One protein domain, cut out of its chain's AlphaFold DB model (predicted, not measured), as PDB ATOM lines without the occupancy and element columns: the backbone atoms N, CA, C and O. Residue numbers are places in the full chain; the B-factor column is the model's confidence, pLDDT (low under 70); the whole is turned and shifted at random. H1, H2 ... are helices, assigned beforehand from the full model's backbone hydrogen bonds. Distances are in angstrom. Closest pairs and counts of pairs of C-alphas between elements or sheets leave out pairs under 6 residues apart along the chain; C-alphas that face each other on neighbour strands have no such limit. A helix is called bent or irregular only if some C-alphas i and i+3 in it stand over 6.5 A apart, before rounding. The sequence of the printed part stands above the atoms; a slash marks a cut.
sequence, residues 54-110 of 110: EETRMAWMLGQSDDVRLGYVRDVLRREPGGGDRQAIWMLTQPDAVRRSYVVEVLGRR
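AT A GLANCE: This is residues 54 to 110 of the 110 residues of an uncharacterized protein of Conexibacter sp. W3-3-2 (UniProt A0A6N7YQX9). Two bent halves, each a corner of two short helices, lie one over the other: H1 and H2 make the first, H3 and H4 the second, with H1 side by side with H4 and H2 facing H3 more loosely. The chain runs out through H1 and H2, turns round in the link at one end of the long axis, where Pro 81 lies, and folds back through H3 and H4 to the neighbourhood of H1. The printed part has 57 residues with four named helices in the order H1, H2, H3, H4 and no named strand; its class is all helix. It is compact, with a radius of gyration of the C-alphas of 11.1 A, yet elongated in outline, spanning 33 by 20 by 15 A.

HOW THE PARTS SIT: Begin with H1, residues 54 to 63, and look across to H4, residues 96 to 105. The two touch, their closest C-alphas being those of Ala 59 and Val 103, 5.8 A apart. They run opposite ways at a shallow tilt of 33 degrees, only just short of steep. Next along the printed part comes H2, residues 66 to 75, close to H1 but not clearly touching it; their closest C-alphas, of Met 61 and Arg 69, are 6.4 A apart. H1 and H2 run opposite ways at a steep tilt of 54 degrees. Then look at H3, residues 86 to 91, which is close to H2 but not clearly touching it. The closest C-alphas of these two, of Val 73 and Ile 89, are 6.0 A apart, and they run opposite ways at a shallow tilt of 8 degrees. H3 and H4 are close but not clearly touching, with the C-alphas of Met 91 and Arg 99 closest at 6.8 A, and their lines are about perpendicular at 80 degrees. H2 and H4 are apart. In H1, H2, H3 and H4 every backbone O i to N i+4 pair is within hydrogen-bond range.

IN THESE COORDINATES: Find C-alpha 54 at (43.550, 27.470, -8.241); from there H1 runs 14.2 A to C-alpha 63. H2 runs 13.6 A from Asp 66 to Asp 75, and H3 runs 8.5 A from Arg 86 to Met 91, whose C-alpha is at (44.702, 13.769, -3.584). H4 runs 14.0 A from Asp 96 to C-alpha 105 at (36.396, 20.984, 5.043).

THE WHOLE: The two C-alphas farthest apart are those of Pro 81 and Arg 110, at 33.6 A. The printed part has no cut, and it ends at the chain's last residue, Arg 110. The links H1 to H2 and H3 to H4 are tight, and the link H2 to H3, with 10 residues, is short. The mean pLDDT of the printed part is 94.0, and residue 110 alone is under 70.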
ATOM      1  N   GLU A  54      42.985  28.805  -8.443       89.88
ATOM      2  CA  GLU A  54      43.550  27.470  -8.241       89.88
ATOM      3  C   GLU A  54      42.672  26.577  -7.353       89.88
ATOM      4  O   GLU A  54      42.506  25.388  -7.633       89.88
ATOM      5  N   GLU A  55      42.042  27.140  -6.320       92.00
ATOM      6  CA  GLU A  55      41.152  26.382  -5.437       92.00
ATOM      7  C   GLU A  55      39.880  25.953  -6.172       92.00
ATOM      8  O   GLU A  55      39.410  24.828  -5.991       92.00
ATOM      9  N   THR A  56      39.337  26.816  -7.036       93.38
ATOM     10  CA  THR A  56      38.190  26.493  -7.887       93.38
ATOM     11  C   THR A  56      38.533  25.370  -8.869       93.38
ATOM     12  O   THR A  56      37.770  24.405  -8.981       93.38
ATOM     13  N   ARG A  57      39.695  25.436  -9.535       94.44
ATOM     14  CA  ARG A  57      40.179  24.357 -10.419       94.44
ATOM     15  C   ARG A  57      40.345  23.041  -9.668       94.44
ATOM     16  O   ARG A  57      39.893  21.998 -10.148       94.44
ATOM     17  N   MET A  58      40.963  23.090  -8.489       94.94
ATOM     18  CA  MET A  58      41.189  21.918  -7.648       94.94
ATOM     19  C   MET A  58      39.864  21.298  -7.203       94.94
ATOM     20  O   MET A  58      39.661  20.098  -7.382       94.94
ATOM     21  N   ALA A  59      38.927  22.102  -6.691       96.12
ATOM     22  CA  ALA A  59      37.606  21.626  -6.290       96.12
ATOM     23  C   ALA A  59      36.852  20.977  -7.462       96.12
ATOM     24  O   ALA A  59      36.296  19.888  -7.309       96.12
ATOM     25  N   TRP A  60      36.895  21.591  -8.650       96.94
ATOM     26  CA  TRP A  60      36.295  21.026  -9.858       96.94
ATOM     27  C   TRP A  60      36.919  19.676 -10.235       96.94
ATOM     28  O   TRP A  60      36.186  18.710 -10.455       96.94
ATOM     29  N   MET A  61      38.255  19.580 -10.265       97.75
ATOM     30  CA  MET A  61      38.974  18.347 -10.607       97.75
ATOM     31  C   MET A  61      38.701  17.236  -9.580       97.75
ATOM     32  O   MET A  61      38.489  16.076  -9.942       97.75
ATOM     33  N   LEU A  62      38.629  17.593  -8.294       97.50
ATOM     34  CA  LEU A  62      38.258  16.689  -7.206       97.50
ATOM     35  C   LEU A  62      36.795  16.252  -7.245       97.50
ATOM     36  O   LEU A  62      36.480  15.243  -6.623       97.50
ATOM     37  N   GLY A  63      35.922  16.947  -7.970       96.00
ATOM     38  CA  GLY A  63      34.533  16.543  -8.199       96.00
ATOM     39  C   GLY A  63      34.332  15.651  -9.428       96.00
ATOM     40  O   GLY A  63      33.264  15.062  -9.586       96.00
ATOM     41  N   GLN A  64      35.340  15.519 -10.299       97.38
ATOM     42  CA  GLN A  64      35.206  14.741 -11.530       97.38
ATOM     43  C   GLN A  64      35.125  13.231 -11.274       97.38
ATOM     44  O   GLN A  64      35.529  12.717 -10.219       97.38
ATOM     45  N   SER A  65      34.628  12.518 -12.291       96.75
ATOM     46  CA  SER A  65      34.636  11.057 -12.324       96.75
ATOM     47  C   SER A  65      36.056  10.500 -12.281       96.75
ATOM     48  O   SER A  65      37.028  11.171 -12.646       96.75
ATOM     49  N   ASP A  66      36.163   9.236 -11.884       97.19
ATOM     50  CA  ASP A  66      37.441   8.529 -11.816       97.19
ATOM     51  C   ASP A  66      38.158   8.524 -13.168       97.19
ATOM     52  O   ASP A  66      39.344   8.824 -13.211       97.19
ATOM     53  N   ASP A  67      37.442   8.306 -14.274       97.25
ATOM     54  CA  ASP A  67      38.031   8.317 -15.621       97.25
ATOM     55  C   ASP A  67      38.723   9.644 -15.959       97.25
ATOM     56  O   ASP A  67      39.844   9.656 -16.470       97.25
ATOM     57  N   VAL A  68      38.068  10.771 -15.662       97.81
ATOM     58  CA  VAL A  68      38.596  12.109 -15.958       97.81
ATOM     59  C   VAL A  68      39.778  12.404 -15.039       97.81
ATOM     60  O   VAL A  68      40.875  12.721 -15.497       97.81
ATOM     61  N   ARG A  69      39.595  12.221 -13.733       97.81
ATOM     62  CA  ARG A  69      40.614  12.505 -12.721       97.81
ATOM     63  C   ARG A  69      41.866  11.639 -12.881       97.81
ATOM     64  O   ARG A  69      42.982  12.155 -12.902       97.81
ATOM     65  N   LEU A  70      41.699  10.323 -13.011       97.94
ATOM     66  CA  LEU A  70      42.818   9.393 -13.188       97.94
ATOM     67  C   LEU A  70      43.465   9.559 -14.567       97.94
ATOM     68  O   LEU A  70      44.677   9.375 -14.693       97.94
ATOM     69  N   GLY A  71      42.690   9.965 -15.578       98.00
ATOM     70  CA  GLY A  71      43.209  10.405 -16.869       98.00
ATOM     71  C   GLY A  71      44.162  11.591 -16.728       98.00
ATOM     72  O   GLY A  71      45.278  11.529 -17.238       98.00
ATOM     73  N   TYR A  72      43.777  12.628 -15.977       97.69
ATOM     74  CA  TYR A  72      44.641  13.785 -15.712       97.69
ATOM     75  C   TYR A  72      45.930  13.384 -14.984       97.69
ATOM     76  O   TYR A  72      47.028  13.750 -15.400       97.69
ATOM     77  N   VAL A  73      45.822  12.547 -13.946       97.75
ATOM     78  CA  VAL A  73      46.992  12.027 -13.217       97.75
ATOM     79  C   VAL A  73      47.947  11.276 -14.152       97.75
ATOM     80  O   VAL A  73      49.160  11.469 -14.081       97.75
ATOM     81  N   ARG A  74      47.417  10.405 -15.016       97.19
ATOM     82  CA  ARG A  74      48.212   9.574 -15.934       97.19
ATOM     83  C   ARG A  74      48.862  10.387 -17.052       97.19
ATOM     84  O   ARG A  74      50.013  10.126 -17.397       97.19
ATOM     85  N   ASP A  75      48.109  11.297 -17.658       96.50
ATOM     86  CA  ASP A  75      48.489  11.920 -18.927       96.50
ATOM     87  C   ASP A  75      49.107  13.306 -18.767       96.50
ATOM     88  O   ASP A  75      49.794  13.755 -19.682       96.50
ATOM     89  N   VAL A  76      48.909  13.942 -17.612       96.12
ATOM     90  CA  VAL A  76      49.457  15.263 -17.296       96.12
ATOM     91  C   VAL A  76      50.452  15.141 -16.148       96.12
ATOM     92  O   VAL A  76      51.652  15.093 -16.400       96.12
ATOM     93  N   LEU A  77      49.978  14.970 -14.909       96.00
ATOM     94  CA  LEU A  77      50.825  15.117 -13.715       96.00
ATOM     95  C   LEU A  77      52.019  14.157 -13.698       96.00
ATOM     96  O   LEU A  77      53.155  14.565 -13.491       96.00
ATOM     97  N   ARG A  78      51.805  12.864 -13.970       95.00
ATOM     98  CA  ARG A  78      52.904  11.879 -13.971       95.00
ATOM     99  C   ARG A  78      53.882  12.039 -15.135       95.00
ATOM    100  O   ARG A  78      54.939  11.411 -15.107       95.00
ATOM    101  N   ARG A  79      53.530  12.814 -16.165       93.69
ATOM    102  CA  ARG A  79      54.394  13.079 -17.323       93.69
ATOM    103  C   ARG A  79      55.211  14.358 -17.166       93.69
ATOM    104  O   ARG A  79      56.097  14.597 -17.984       93.69
ATOM    105  N   GLU A  80      54.940  15.158 -16.139       92.31
ATOM    106  CA  GLU A  80      55.725  16.351 -15.847       92.31
ATOM    107  C   GLU A  80      57.162  15.984 -15.436       92.31
ATOM    108  O   GLU A  80      57.377  15.044 -14.654       92.31
ATOM    109  N   PRO A  81      58.173  16.725 -15.926       88.62
ATOM    110  CA  PRO A  81      59.551  16.553 -15.484       88.62
ATOM    111  C   PRO A  81      59.667  16.663 -13.957       88.62
ATOM    112  O   PRO A  81      59.102  17.561 -13.343       88.62
ATOM    113  N   GLY A  82      60.404  15.744 -13.328       85.31
ATOM    114  CA  GLY A  82      60.547  15.709 -11.864       85.31
ATOM    115  C   GLY A  82      59.443  14.942 -11.122       85.31
ATOM    116  O   GLY A  82      59.495  14.849  -9.895       85.31
ATOM    117  N   GLY A  83      58.501  14.325 -11.845       78.62
ATOM    118  CA  GLY A  83      57.478  13.437 -11.280       78.62
ATOM    119  C   GLY A  83      56.168  14.126 -10.885       78.62
ATOM    120  O   GLY A  83      55.342  13.482 -10.236       78.62
ATOM    121  N   GLY A  84      55.994  15.389 -11.287       87.69
ATOM    122  CA  GLY A  84      54.797  16.203 -11.070       87.69
ATOM    123  C   GLY A  84      54.498  16.544  -9.610       87.69
ATOM    124  O   GLY A  84      55.217  16.158  -8.681       87.69
ATOM    125  N   ASP A  85      53.400  17.269  -9.402       92.81
ATOM    126  CA  ASP A  85      52.899  17.586  -8.063       92.81
ATOM    127  C   ASP A  85      52.409  16.315  -7.343       92.81
ATOM    128  O   ASP A  85      51.326  15.776  -7.594       92.81
ATOM    129  N   ARG A  86      53.222  15.836  -6.397       94.00
ATOM    130  CA  ARG A  86      52.933  14.634  -5.602       94.00
ATOM    131  C   ARG A  86      51.690  14.784  -4.732       94.00
ATOM    132  O   ARG A  86      50.994  13.790  -4.524       94.00
ATOM    133  N   GLN A  87      51.418  15.982  -4.220       93.69
ATOM    134  CA  GLN A  87      50.239  16.233  -3.400       93.69
ATOM    135  C   GLN A  87      48.984  16.155  -4.265       93.69
ATOM    136  O   GLN A  87      48.041  15.450  -3.897       93.69
ATOM    137  N   ALA A  88      48.999  16.787  -5.442       94.44
ATOM    138  CA  ALA A  88      47.906  16.675  -6.400       94.44
ATOM    139  C   ALA A  88      47.693  15.215  -6.833       94.44
ATOM    140  O   ALA A  88      46.574  14.715  -6.769       94.44
ATOM    141  N   ILE A  89      48.756  14.479  -7.184       97.06
ATOM    142  CA  ILE A  89      48.665  13.051  -7.545       97.06
ATOM    143  C   ILE A  89      48.053  12.224  -6.406       97.06
ATOM    144  O   ILE A  89      47.195  11.372  -6.650       97.06
ATOM    145  N   TRP A  90      48.478  12.448  -5.161       96.88
ATOM    146  CA  TRP A  90      47.934  11.724  -4.016       96.88
ATOM    147  C   TRP A  90      46.453  12.048  -3.813       96.88
ATOM    148  O   TRP A  90      45.638  11.128  -3.746       96.88
ATOM    149  N   MET A  91      46.083  13.331  -3.802       97.31
ATOM    150  CA  MET A  91      44.702  13.769  -3.584       97.31
ATOM    151  C   MET A  91      43.774  13.266  -4.698       97.31
ATOM    152  O   MET A  91      42.709  12.702  -4.442       97.31
ATOM    153  N   LEU A  92      44.228  13.367  -5.948       97.31
ATOM    154  CA  LEU A  92      43.514  12.889  -7.125       97.31
ATOM    155  C   LEU A  92      43.529  11.367  -7.276       97.31
ATOM    156  O   LEU A  92      42.943  10.874  -8.232       97.31
ATOM    157  N   THR A  93      44.116  10.595  -6.362       97.38
ATOM    158  CA  THR A  93      43.979   9.125  -6.333       97.38
ATOM    159  C   THR A  93      43.210   8.623  -5.112       97.38
ATOM    160  O   THR A  93      42.921   7.432  -5.028       97.38
ATOM    161  N   GLN A  94      42.789   9.520  -4.214       97.94
ATOM    162  CA  GLN A  94      42.001   9.143  -3.045       97.94
ATOM    163  C   GLN A  94      40.577   8.670  -3.400       97.94
ATOM    164  O   GLN A  94      40.038   9.043  -4.455       97.94
ATOM    165  N   PRO A  95      39.942   7.882  -2.509       96.81
ATOM    166  CA  PRO A  95      38.521   7.562  -2.590       96.81
ATOM    167  C   PRO A  95      37.637   8.815  -2.618       96.81
ATOM    168  O   PRO A  95      37.986   9.857  -2.061       96.81
ATOM    169  N   ASP A  96      36.455   8.701  -3.225       95.88
ATOM    170  CA  ASP A  96      35.481   9.795  -3.351       95.88
ATOM    171  C   ASP A  96      35.150  10.475  -2.012       95.88
ATOM    172  O   ASP A  96      35.190  11.700  -1.933       95.88
ATOM    173  N   ALA A  97      34.944   9.702  -0.941       96.19
ATOM    174  CA  ALA A  97      34.649  10.250   0.384       96.19
ATOM    175  C   ALA A  97      35.747  11.198   0.905       96.19
ATOM    176  O   ALA A  97      35.438  12.257   1.446       96.19
ATOM    177  N   VAL A  98      37.021  10.852   0.694       97.12
ATOM    178  CA  VAL A  98      38.162  11.670   1.138       97.12
ATOM    179  C   VAL A  98      38.244  12.958   0.325       97.12
ATOM    180  O   VAL A  98      38.396  14.036   0.891       97.12
ATOM    181  N   ARG A  99      38.080  12.871  -1.002       97.00
ATOM    182  CA  ARG A  99      38.086  14.057  -1.875       97.00
ATOM    183  C   ARG A  99      36.936  15.006  -1.546       97.00
ATOM    184  O   ARG A  99      37.154  16.209  -1.460       97.00
ATOM    185  N   ARG A 100      35.727  14.476  -1.332       95.00
ATOM    186  CA  ARG A 100      34.553  15.280  -0.954       95.00
ATOM    187  C   ARG A 100      34.745  15.972   0.389       95.00
ATOM    188  O   ARG A 100      34.474  17.162   0.483       95.00
ATOM    189  N   SER A 101      35.243  15.247   1.391       96.44
ATOM    190  CA  SER A 101      35.590  15.835   2.690       96.44
ATOM    191  C   SER A 101      36.620  16.954   2.518       96.44
ATOM    192  O   SER A 101      36.392  18.052   3.006       96.44
ATOM    193  N   TYR A 102      37.670  16.760   1.713       95.12
ATOM    194  CA  TYR A 102      38.661  17.808   1.443       95.12
ATOM    195  C   TYR A 102      38.057  19.069   0.799       95.12
ATOM    196  O   TYR A 102      38.345  20.184   1.231       95.12
ATOM    197  N   VAL A 103      37.190  18.913  -0.207       94.44
ATOM    198  CA  VAL A 103      36.517  20.051  -0.861       94.44
ATOM    199  C   VAL A 103      35.672  20.847   0.141       94.44
ATOM    200  O   VAL A 103      35.725  22.077   0.143       94.44
ATOM    201  N   VAL A 104      34.947  20.162   1.026       95.00
ATOM    202  CA  VAL A 104      34.067  20.808   2.010       95.00
ATOM    203  C   VAL A 104      34.844  21.412   3.176       95.00
ATOM    204  O   VAL A 104      34.592  22.552   3.559       95.00
ATOM    205  N   GLU A 105      35.765  20.656   3.762       95.19
ATOM    206  CA  GLU A 105      36.396  20.984   5.043       95.19
ATOM    207  C   GLU A 105      37.670  21.812   4.884       95.19
ATOM    208  O   GLU A 105      37.974  22.622   5.756       95.19
ATOM    209  N   VAL A 106      38.409  21.635   3.782       93.75
ATOM    210  CA  VAL A 106      39.684  22.333   3.553       93.75
ATOM    211  C   VAL A 106      39.513  23.487   2.577       93.75
ATOM    212  O   VAL A 106      39.953  24.593   2.872       93.75
ATOM    213  N   LEU A 107      38.848  23.254   1.442       91.06
ATOM    214  CA  LEU A 107      38.596  24.321   0.464       91.06
ATOM    215  C   LEU A 107      37.366  25.172   0.820       91.06
ATOM    216  O   LEU A 107      37.133  26.196   0.185       91.06
ATOM    217  N   GLY A 108      36.556  24.757   1.804       89.19
ATOM    218  CA  GLY A 108      35.370  25.501   2.237       89.19
ATOM    219  C   GLY A 108      34.263  25.583   1.179       89.19
ATOM    220  O   GLY A 108      33.433  26.494   1.230       89.19
ATOM    221  N   ARG A 109      34.246  24.669   0.201       79.00
ATOM    222  CA  ARG A 109      33.332  24.689  -0.953       79.00
ATOM    223  C   ARG A 109      32.267  23.602  -0.817       79.00
ATOM    224  O   ARG A 109      32.567  22.474  -0.441       79.00
ATOM    225  N   ARG A 110      31.012  23.950  -1.108       63.06
ATOM    226  CA  ARG A 110      29.866  23.027  -1.118       63.06
ATOM    227  C   ARG A 110      29.381  22.770  -2.532       63.06
ATOM    228  O   ARG A 110      29.411  23.732  -3.331       63.06
TER     229      ARG A 110